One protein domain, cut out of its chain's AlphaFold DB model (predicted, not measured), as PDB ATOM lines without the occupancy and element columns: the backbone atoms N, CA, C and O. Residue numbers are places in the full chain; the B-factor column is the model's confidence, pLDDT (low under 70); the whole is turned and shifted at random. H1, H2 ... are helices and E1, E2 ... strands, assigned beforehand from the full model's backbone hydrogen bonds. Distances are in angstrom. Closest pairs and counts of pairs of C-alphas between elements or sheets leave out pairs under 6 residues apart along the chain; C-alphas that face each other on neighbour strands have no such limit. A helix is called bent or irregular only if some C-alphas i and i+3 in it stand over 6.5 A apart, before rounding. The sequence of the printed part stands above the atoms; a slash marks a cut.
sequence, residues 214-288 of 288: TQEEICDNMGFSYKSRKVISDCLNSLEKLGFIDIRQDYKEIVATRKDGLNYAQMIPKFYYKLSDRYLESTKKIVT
ATOM      1  N   THR A 214     178.360 141.907 143.870       91.56
ATOM      2  CA  THR A 214     177.020 142.460 144.076       91.56
ATOM      3  C   THR A 214     176.718 143.579 143.081       91.56
ATOM      4  O   THR A 214     177.613 144.173 142.476       91.56
ATOM      5  N   GLN A 215     175.435 143.919 142.916       90.19
ATOM      6  CA  GLN A 215     175.049 145.017 142.022       90.19
ATOM      7  C   GLN A 215     175.611 146.370 142.482       90.19
ATOM      8  O   GLN A 215     175.952 147.212 141.650       90.19
ATOM      9  N   GLU A 216     175.695 146.575 143.796       90.00
ATOM     10  CA  GLU A 216     176.259 147.775 144.413       90.00
ATOM     11  C   GLU A 216     177.735 147.938 144.041       90.00
ATOM     12  O   GLU A 216     178.104 148.956 143.461       90.00
ATOM     13  N   GLU A 217     178.536 146.881 144.200       91.31
ATOM     14  CA  GLU A 217     179.946 146.890 143.794       91.31
ATOM     15  C   GLU A 217     180.112 147.176 142.296       91.31
ATOM     16  O   GLU A 217     181.000 147.934 141.900       91.31
ATOM     17  N   ILE A 218     179.254 146.619 141.435       91.81
ATOM     18  CA  ILE A 218     179.300 146.899 139.991       91.81
ATOM     19  C   ILE A 218     178.984 148.374 139.709       91.81
ATOM     20  O   ILE A 218     179.674 148.998 138.897       91.81
ATOM     21  N   CYS A 219     177.982 148.951 140.380       90.56
ATOM     22  CA  CYS A 219     177.645 150.370 140.235       90.56
ATOM     23  C   CYS A 219     178.826 151.255 140.649       90.56
ATOM     24  O   CYS A 219     179.220 152.139 139.884       90.56
ATOM     25  N   ASP A 220     179.447 150.955 141.789       89.94
ATOM     26  CA  ASP A 220     180.588 151.705 142.307       89.94
ATOM     27  C   ASP A 220     181.792 151.629 141.362       89.94
ATOM     28  O   ASP A 220     182.405 152.651 141.042       89.94
ATOM     29  N   ASN A 221     182.118 150.447 140.827       88.50
ATOM     30  CA  ASN A 221     183.207 150.301 139.852       88.50
ATOM     31  C   ASN A 221     182.914 151.078 138.555       88.50
ATOM     32  O   ASN A 221     183.812 151.730 138.021       88.50
ATOM     33  N   MET A 222     181.654 151.117 138.115       87.75
ATOM     34  CA  MET A 222     181.206 151.905 136.959       87.75
ATOM     35  C   MET A 222     181.086 153.418 137.240       87.75
ATOM     36  O   MET A 222     180.834 154.194 136.315       87.75
ATOM     37  N   GLY A 223     181.255 153.862 138.493       86.44
ATOM     38  CA  GLY A 223     181.097 155.265 138.889       86.44
ATOM     39  C   GLY A 223     179.639 155.742 138.886       86.44
ATOM     40  O   GLY A 223     179.369 156.918 138.633       86.44
ATOM     41  N   PHE A 224     178.687 154.837 139.116       85.38
ATOM     42  CA  PHE A 224     177.269 155.153 139.277       85.38
ATOM     43  C   PHE A 224     176.870 155.071 140.744       85.38
ATOM     44  O   PHE A 224     177.287 154.173 141.462       85.38
ATOM     45  N   SER A 225     175.965 155.955 141.162       86.25
ATOM     46  CA  SER A 225     175.261 155.748 142.425       86.25
ATOM     47  C   SER A 225     174.316 154.548 142.316       86.25
ATOM     48  O   SER A 225     173.685 154.338 141.273       86.25
ATOM     49  N   TYR A 226     174.107 153.830 143.418       83.88
ATOM     50  CA  TYR A 226     173.141 152.727 143.473       83.88
ATOM     51  C   TYR A 226     171.684 153.157 143.180       83.88
ATOM     52  O   TYR A 226     170.826 152.349 142.810       83.88
ATOM     53  N   LYS A 227     171.372 154.458 143.269       81.50
ATOM     54  CA  LYS A 227     170.065 155.004 142.861       81.50
ATOM     55  C   LYS A 227     169.831 154.884 141.349       81.50
ATOM     56  O   LYS A 227     168.692 154.750 140.918       81.50
ATOM     57  N   SER A 228     170.898 154.858 140.551       77.56
ATOM     58  CA  SER A 228     170.856 154.723 139.089       77.56
ATOM     59  C   SER A 228     170.990 153.272 138.608       77.56
ATOM     60  O   SER A 228     171.220 153.032 137.423       77.56
ATOM     61  N   ARG A 229     170.818 152.294 139.509       84.81
ATOM     62  CA  ARG A 229     171.038 150.866 139.239       84.81
ATOM     63  C   ARG A 229     170.210 150.286 138.092       84.81
ATOM     64  O   ARG A 229     170.616 149.277 137.542       84.81
ATOM     65  N   LYS A 230     169.097 150.916 137.689       86.94
ATOM     66  CA  LYS A 230     168.238 150.427 136.594       86.94
ATOM     67  C   LYS A 230     169.009 150.249 135.278       86.94
ATOM     68  O   LYS A 230     168.890 149.211 134.647       86.94
ATOM     69  N   VAL A 231     169.870 151.209 134.927       85.38
ATOM     70  CA  VAL A 231     170.720 151.118 133.722       85.38
ATOM     71  C   VAL A 231     171.670 149.920 133.808       85.38
ATOM     72  O   VAL A 231     171.906 149.231 132.818       85.38
ATOM     73  N   ILE A 232     172.199 149.659 135.005       90.94
ATOM     74  CA  ILE A 232     173.091 148.530 135.276       90.94
ATOM     75  C   ILE A 232     172.310 147.208 135.245       90.94
ATOM     76  O   ILE A 232     172.791 146.250 134.651       90.94
ATOM     77  N   SER A 233     171.092 147.165 135.795       91.62
ATOM     78  CA  SER A 233     170.198 146.002 135.733       91.62
ATOM     79  C   SER A 233     169.913 145.583 134.294       91.62
ATOM     80  O   SER A 233     170.040 144.405 133.980       91.62
ATOM     81  N   ASP A 234     169.588 146.528 133.409       91.69
ATOM     82  CA  ASP A 234     169.314 146.213 132.002       91.69
ATOM     83  C   ASP A 234     170.544 145.591 131.322       91.69
ATOM     84  O   ASP A 234     170.429 144.589 130.617       91.69
ATOM     85  N   CYS A 235     171.739 146.122 131.602       94.44
ATOM     86  CA  CYS A 235     172.990 145.574 131.079       94.44
ATOM     87  C   CYS A 235     173.297 144.173 131.632       94.44
ATOM     88  O   CYS A 235     173.731 143.301 130.881       94.44
ATOM     89  N   LEU A 236     173.072 143.946 132.929       94.75
ATOM     90  CA  LEU A 236     173.292 142.652 133.580       94.75
ATOM     91  C   LEU A 236     172.323 141.591 133.052       94.75
ATOM     92  O   LEU A 236     172.753 140.492 132.720       94.75
ATOM     93  N   ASN A 237     171.053 141.949 132.860       94.00
ATOM     94  CA  ASN A 237     170.066 141.072 132.233       94.00
ATOM     95  C   ASN A 237     170.464 140.719 130.790       94.00
ATOM     96  O   ASN A 237     170.288 139.583 130.356       94.00
ATOM     97  N   SER A 238     171.016 141.671 130.024       94.38
ATOM     98  CA  SER A 238     171.556 141.378 128.690       94.38
ATOM     99  C   SER A 238     172.742 140.415 128.744       94.38
ATOM    100  O   SER A 238     172.784 139.477 127.951       94.38
ATOM    101  N   LEU A 239     173.685 140.613 129.669       95.81
ATOM    102  CA  LEU A 239     174.833 139.717 129.846       95.81
ATOM    103  C   LEU A 239     174.401 138.301 130.244       95.81
ATOM    104  O   LEU A 239     174.944 137.334 129.714       95.81
ATOM    105  N   GLU A 240     173.412 138.173 131.127       95.19
ATOM    106  CA  GLU A 240     172.866 136.877 131.540       95.19
ATOM    107  C   GLU A 240     172.195 136.159 130.365       95.19
ATOM    108  O   GLU A 240     172.505 135.000 130.093       95.19
ATOM    109  N   LYS A 241     171.329 136.855 129.616       93.19
ATOM    110  CA  LYS A 241     170.650 136.292 128.435       93.19
ATOM    111  C   LYS A 241     171.624 135.833 127.356       93.19
ATOM    112  O   LYS A 241     171.365 134.844 126.680       93.19
ATOM    113  N   LEU A 242     172.725 136.560 127.186       92.12
ATOM    114  CA  LEU A 242     173.794 136.201 126.256       92.12
ATOM    115  C   LEU A 242     174.708 135.090 126.799       92.12
ATOM    116  O   LEU A 242     175.574 134.626 126.066       92.12
ATOM    117  N   GLY A 243     174.524 134.653 128.049       91.31
ATOM    118  CA  GLY A 243     175.275 133.557 128.659       91.31
ATOM    119  C   GLY A 243     176.663 133.942 129.174       91.31
ATOM    120  O   GLY A 243     177.495 133.055 129.343       91.31
ATOM    121  N   PHE A 244     176.933 135.231 129.404       92.88
ATOM    122  CA  PHE A 244     178.213 135.722 129.943       92.88
ATOM    123  C   PHE A 244     178.288 135.691 131.468       92.88
ATOM    124  O   PHE A 244     179.381 135.715 132.037       92.88
ATOM    125  N   ILE A 245     177.134 135.700 132.134       94.50
ATOM    126  CA  ILE A 245     177.043 135.689 133.592       94.50
ATOM    127  C   ILE A 245     175.903 134.796 134.062       94.50
ATOM    128  O   ILE A 245     174.941 134.557 133.329       94.50
ATOM    129  N   ASP A 246     175.996 134.370 135.314       92.25
ATOM    130  CA  ASP A 246     174.876 133.795 136.050       92.25
ATOM    131  C   ASP A 246     174.505 134.722 137.210       92.25
ATOM    132  O   ASP A 246     175.385 135.310 137.855       92.25
ATOM    133  N   ILE A 247     173.205 134.828 137.484       92.88
ATOM    134  CA  ILE A 247     172.658 135.637 138.572       92.88
ATOM    135  C   ILE A 247     172.181 134.706 139.686       92.88
ATOM    136  O   ILE A 247     171.375 133.806 139.461       92.88
ATOM    137  N   ARG A 248     172.651 134.944 140.912       90.56
ATOM    138  CA  ARG A 248     172.081 134.359 142.129       90.56
ATOM    139  C   ARG A 248     171.349 135.444 142.903       90.56
ATOM    140  O   ARG A 248     171.909 136.511 143.150       90.56
ATOM    141  N   GLN A 249     170.112 135.171 143.291       90.25
ATOM    142  CA  GLN A 249     169.333 136.045 144.157       90.25
ATOM    143  C   GLN A 249     169.252 135.425 145.549       90.25
ATOM    144  O   GLN A 249     168.690 134.347 145.713       90.25
ATOM    145  N   ASP A 250     169.766 136.149 146.535       89.25
ATOM    146  CA  ASP A 250     169.575 135.852 147.950       89.25
ATOM    147  C   ASP A 250     168.638 136.913 148.555       89.25
ATOM    148  O   ASP A 250     168.287 137.906 147.907       89.25
ATOM    149  N   TYR A 251     168.240 136.740 149.813       87.00
ATOM    150  CA  TYR A 251     167.454 137.732 150.541       87.00
ATOM    151  C   TYR A 251     168.188 138.150 151.808       87.00
ATOM    152  O   TYR A 251     168.678 137.312 152.561       87.00
ATOM    153  N   LYS A 252     168.259 139.461 152.038       85.25
ATOM    154  CA  LYS A 252     168.786 140.042 153.268       85.25
ATOM    155  C   LYS A 252     167.630 140.607 154.075       85.25
ATOM    156  O   LYS A 252     166.887 141.451 153.578       85.25
ATOM    157  N   GLU A 253     167.517 140.172 155.318       87.88
ATOM    158  CA  GLU A 253     166.625 140.794 156.284       87.88
ATOM    159  C   GLU A 253     167.201 142.147 156.714       87.88
ATOM    160  O   GLU A 253     168.383 142.266 157.058       87.88
ATOM    161  N   ILE A 254     166.373 143.183 156.662       87.56
ATOM    162  CA  ILE A 254     166.661 144.475 157.273       87.56
ATOM    163  C   ILE A 254     165.538 144.839 158.235       87.56
ATOM    164  O   ILE A 254     164.391 144.436 158.054       87.56
ATOM    165  N   VAL A 255     165.862 145.655 159.233       88.56
ATOM    166  CA  VAL A 255     164.851 146.274 160.087       88.56
ATOM    167  C   VAL A 255     164.411 147.571 159.419       88.56
ATOM    168  O   VAL A 255     165.228 148.463 159.189       88.56
ATOM    169  N   ALA A 256     163.130 147.660 159.083       84.88
ATOM    170  CA  ALA A 256     162.513 148.858 158.535       84.88
ATOM    171  C   ALA A 256     161.516 149.437 159.540       84.88
ATOM    172  O   ALA A 256     160.853 148.701 160.270       84.88
ATOM    173  N   THR A 257     161.385 150.761 159.561       87.50
ATOM    174  CA  THR A 257     160.441 151.459 160.437       87.50
ATOM    175  C   THR A 257     159.236 151.913 159.623       87.50
ATOM    176  O   THR A 257     159.371 152.537 158.567       87.50
ATOM    177  N   ARG A 258     158.035 151.563 160.082       83.38
ATOM    178  CA  ARG A 258     156.774 152.049 159.517       83.38
ATOM    179  C   ARG A 258     156.555 153.523 159.867       83.38
ATOM    180  O   ARG A 258     157.213 154.088 160.736       83.38
ATOM    181  N   LYS A 259     155.582 154.146 159.194       84.56
ATOM    182  CA  LYS A 259     155.176 155.542 159.447       84.56
ATOM    183  C   LYS A 259     154.643 155.774 160.869       84.56
ATOM    184  O   LYS A 259     154.672 156.905 161.330       84.56
ATOM    185  N   ASP A 260     154.166 154.723 161.530       87.81
ATOM    186  CA  ASP A 260     153.691 154.715 162.920       87.81
ATOM    187  C   ASP A 260     154.826 154.505 163.948       87.81
ATOM    188  O   ASP A 260     154.564 154.435 165.145       87.81
ATOM    189  N   GLY A 261     156.085 154.407 163.501       86.19
ATOM    190  CA  GLY A 261     157.255 154.193 164.357       86.19
ATOM    191  C   GLY A 261     157.535 152.728 164.708       86.19
ATOM    192  O   GLY A 261     158.555 152.447 165.334       86.19
ATOM    193  N   LEU A 262     156.688 151.780 164.286       87.88
ATOM    194  CA  LEU A 262     156.895 150.358 164.567       87.88
ATOM    195  C   LEU A 262     157.933 149.746 163.622       87.88
ATOM    196  O   LEU A 262     157.870 149.894 162.397       87.88
ATOM    197  N   ASN A 263     158.877 149.007 164.201       90.38
ATOM    198  CA  ASN A 263     159.884 148.266 163.454       90.38
ATOM    199  C   ASN A 263     159.322 146.930 162.956       90.38
ATOM    200  O   ASN A 263     158.596 146.242 163.672       90.38
ATOM    201  N   TYR A 264     159.686 146.547 161.739       85.50
ATOM    202  CA  TYR A 264     159.367 145.245 161.165       85.50
ATOM    203  C   TYR A 264     160.543 144.712 160.349       85.50
ATOM    204  O   TYR A 264     161.342 145.474 159.797       85.50
ATOM    205  N   ALA A 265     160.632 143.388 160.269       86.56
ATOM    206  CA  ALA A 265     161.560 142.704 159.389       86.56
ATOM    207  C   ALA A 265     161.100 142.839 157.933       86.56
ATOM    208  O   ALA A 265     159.975 142.476 157.581       86.56
ATOM    209  N   GLN A 266     161.976 143.351 157.076       89.00
ATOM    210  CA  GLN A 266     161.768 143.421 155.639       89.00
ATOM    211  C   GLN A 266     162.855 142.615 154.929       89.00
ATOM    212  O   GLN A 266     164.041 142.910 155.050       89.00
ATOM    213  N   MET A 267     162.444 141.629 154.133       87.50
ATOM    214  CA  MET A 267     163.356 140.895 153.255       87.50
ATOM    215  C   MET A 267     163.578 141.693 151.973       87.50
ATOM    216  O   MET A 267     162.636 141.964 151.227       87.50
ATOM    217  N   ILE A 268     164.827 142.058 151.699       86.25
ATOM    218  CA  ILE A 268     165.219 142.752 150.472       86.25
ATOM    219  C   ILE A 268     166.058 141.803 149.611       86.25
ATOM    220  O   ILE A 268     166.997 141.190 150.126       86.25
ATOM    221  N   PRO A 269     165.758 141.675 148.305       85.81
ATOM    222  CA  PRO A 269     166.559 140.852 147.414       85.81
ATOM    223  C   PRO A 269     167.971 141.429 147.263       85.81
ATOM    224  O   PRO A 269     168.154 142.635 147.075       85.81
ATOM    225  N   LYS A 270     168.969 140.549 147.305       88.25
ATOM    226  CA  LYS A 270     170.372 140.860 147.044       88.25
ATOM    227  C   LYS A 270     170.884 139.964 145.922       88.25
ATOM    228  O   LYS A 270     170.826 138.743 146.018       88.25
ATOM    229  N   PHE A 271     171.376 140.588 144.860       90.50
ATOM    230  CA  PHE A 271     171.829 139.890 143.661       90.50
ATOM    231  C   PHE A 271     173.348 139.766 143.634       90.50
ATOM    232  O   PHE A 271     174.060 140.730 143.932       90.50
ATOM    233  N   TYR A 272     173.808 138.585 143.238       91.62
ATOM    234  CA  TYR A 272     175.205 138.211 143.094       91.62
ATOM    235  C   TYR A 272     175.456 137.718 141.671       91.62
ATOM    236  O   TYR A 272     174.689 136.916 141.139       91.62
ATOM    237  N   TYR A 273     176.542 138.186 141.070       93.69
ATOM    238  CA  TYR A 273     176.889 137.940 139.676       93.69
ATOM    239  C   TYR A 273     178.223 137.209 139.597       93.69
ATOM    240  O   TYR A 273     179.199 137.626 140.225       93.69
ATOM    241  N   LYS A 274     178.271 136.142 138.800       92.00
ATOM    242  CA  LYS A 274     179.492 135.383 138.496       92.00
ATOM    243  C   LYS A 274     179.659 135.215 136.988       92.00
ATOM    244  O   LYS A 274     178.675 135.290 136.255       92.00
ATOM    245  N   LEU A 275     180.891 134.991 136.533       90.25
ATOM    246  CA  LEU A 275     181.176 134.692 135.125       90.25
ATOM    247  C   LEU A 275     180.546 133.356 134.714       90.25
ATOM    248  O   LEU A 275     180.456 132.431 135.521       90.25
ATOM    249  N   SER A 276     180.137 133.277 133.452       87.81
ATOM    250  CA  SER A 276     179.565 132.092 132.821       87.81
ATOM    251  C   SER A 276     180.124 131.949 131.408       87.81
ATOM    252  O   SER A 276     180.359 132.947 130.724       87.81
ATOM    253  N   ASP A 277     180.308 130.708 130.968       83.12
ATOM    254  CA  ASP A 277     180.800 130.373 129.627       83.12
ATOM    255  C   ASP A 277     179.690 129.828 128.713       83.12
ATOM    256  O   ASP A 277     179.960 129.346 127.612       83.12
ATOM    257  N   ARG A 278     178.417 129.945 129.123       85.88
ATOM    258  CA  ARG A 278     177.252 129.478 128.346       85.88
ATOM    259  C   ARG A 278     177.169 130.109 126.956       85.88
ATOM    260  O   ARG A 278     176.670 129.488 126.020       85.88
ATOM    261  N   TYR A 279     177.714 131.313 126.776       83.00
ATOM    262  CA  TYR A 279     177.804 131.945 125.456       83.00
ATOM    263  C   TYR A 279     178.584 131.087 124.434       83.00
ATOM    264  O   TYR A 279     178.283 131.147 123.241       83.00
ATOM    265  N   LEU A 280     179.524 130.239 124.879       78.56
ATOM    266  CA  LEU A 280     180.288 129.327 124.016       78.56
ATOM    267  C   LEU A 280     179.464 128.121 123.534       78.56
ATOM    268  O   LEU A 280     179.783 127.515 122.508       78.56
ATOM    269  N   GLU A 281     178.387 127.765 124.234       76.12
ATOM    270  CA  GLU A 281     177.484 126.684 123.820       76.12
ATOM    271  C   GLU A 281     176.689 127.083 122.573       76.12
ATOM    272  O   GLU A 281     176.452 126.260 121.688       76.12
ATOM    273  N   SER A 282     176.349 128.371 122.456       58.09
ATOM    274  CA  SER A 282     175.657 128.915 121.284       58.09
ATOM    275  C   SER A 282     176.525 128.888 120.017       58.09
ATOM    276  O   SER A 282     176.005 128.681 118.922       58.09
ATOM    277  N   THR A 283     177.851 129.005 120.156       54.41
ATOM    278  CA  THR A 283     178.794 128.933 119.030       54.41
ATOM    279  C   THR A 283     179.051 127.518 118.523       54.41
ATOM    280  O   THR A 283     179.331 127.356 117.340       54.41
ATOM    281  N   LYS A 284     178.872 126.479 119.354       48.69
ATOM    282  CA  LYS A 284     178.994 125.078 118.907       48.69
ATOM    283  C   LYS A 284     177.891 124.666 117.924       48.69
ATOM    284  O   LYS A 284     178.130 123.804 117.091       48.69
ATOM    285  N   LYS A 285     176.714 125.305 117.971       40.84
ATOM    286  CA  LYS A 285     175.589 125.038 117.052       40.84
ATOM    287  C   LYS A 285     175.760 125.624 115.645       40.84
ATOM    288  O   LYS A 285     174.931 125.355 114.789       40.84
ATOM    289  N   ILE A 286     176.784 126.447 115.414       39.09
ATOM    290  CA  ILE A 286     177.056 127.066 114.105       39.09
ATOM    291  C   ILE A 286     178.050 126.210 113.287       39.09
ATOM    292  O   ILE A 286     178.229 126.445 112.097       39.09
ATOM    293  N   VAL A 287     178.676 125.202 113.911       32.00
ATOM    294  CA  VAL A 287     179.766 124.388 113.331       32.00
ATOM    295  C   VAL A 287     179.341 122.926 113.069       32.00
ATOM    296  O   VAL A 287     180.162 122.090 112.703       32.00
ATOM    297  N   THR A 288     178.052 122.612 113.210       30.53
ATOM    298  CA  THR A 288     177.428 121.337 112.794       30.53
ATOM    299  C   THR A 288     176.336 121.610 111.788       30.53
ATOM    300  O   THR A 288     176.294 120.900 110.765       30.53
TER     301      THR A 288
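Overview. This is residues 214 to 288 of the 288 residues of an uncharacterized protein of bioreactor metagenome (UniProt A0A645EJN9). A long two-stranded hairpin, E1 and E2, makes most of the length, and two helices, H1 and H2, stand at a wide angle to each other on one side of it, away from its turn. The turn at residues 258 to 262 makes one end of the rod; at the other end the short helix H3 prolongs it, and the tail, residues 283 to 288, sticks out. The printed part has 75 residues, with three named helices and two named strands in the order H1, H2, E1, E2, H3; the sheet, order E1 - E2, is antiparallel and the class is mixed, helices and strands. The whole is only just extended, close to loose, with a radius of gyration of the C-alphas of 17.4 A and spans of 64 by 25 by 15 A.

Along the chain. E1 is residues 245 to 257, 35.3 A long, and begins at C-alpha 245 (177.043, 135.689, 133.592). E2 is residues 263 to 275, 37.9 A long. H2, the longest helix, is residues 226 to 241, 22.4 A long. H1 is residues 215 to 221, beginning at C-alpha 215 (175.049, 145.017, 142.022). H3 is residues 279 to 284, ending at C-alpha 284 (178.994, 125.078, 118.907).

Arrangement. E1 and E2 form a hairpin of antiparallel neighbours, at 163 degrees between their directions. N 250 and O 270 are within hydrogen-bond range at 2.8 A, and so are N 264 and O 256 at 2.9 A. The closest C-alphas of H2 and E1 are those of Glu 240 and Asp 246, 5.8 A apart. H2 and E2 are near each other, with 5 pairs of C-alphas within 10 A. The closest C-alphas of H1 and E2 are those of Gln 215 and Phe 271, 6.3 A apart. H1 and H2 touch, about perpendicular at 75 degrees, the closest C-alphas being those of Glu 216 and Tyr 226 at 5.9 A; H2 touches H1 with residues 226 to 232 alone. H2 is irregular, with C-alphas 227 and 230 8.0 A apart, and has a kink of 36 degrees near residue 233. H3 is apart from H1, H2 and E1. In H1 every O i to N i+4 pair is within hydrogen-bond range; in H2 9 of 12 are, and in H3 1 of 2.

Size, cuts and confidence. The two C-alphas farthest apart, those of Asp 260 and Thr 288, are 64.7 A apart. The printed part has no cut, ends at the chain's last residue, and has four links, each tight. Mean pLDDT of the printed part is 84.3; residues 282 to 288 are under 70.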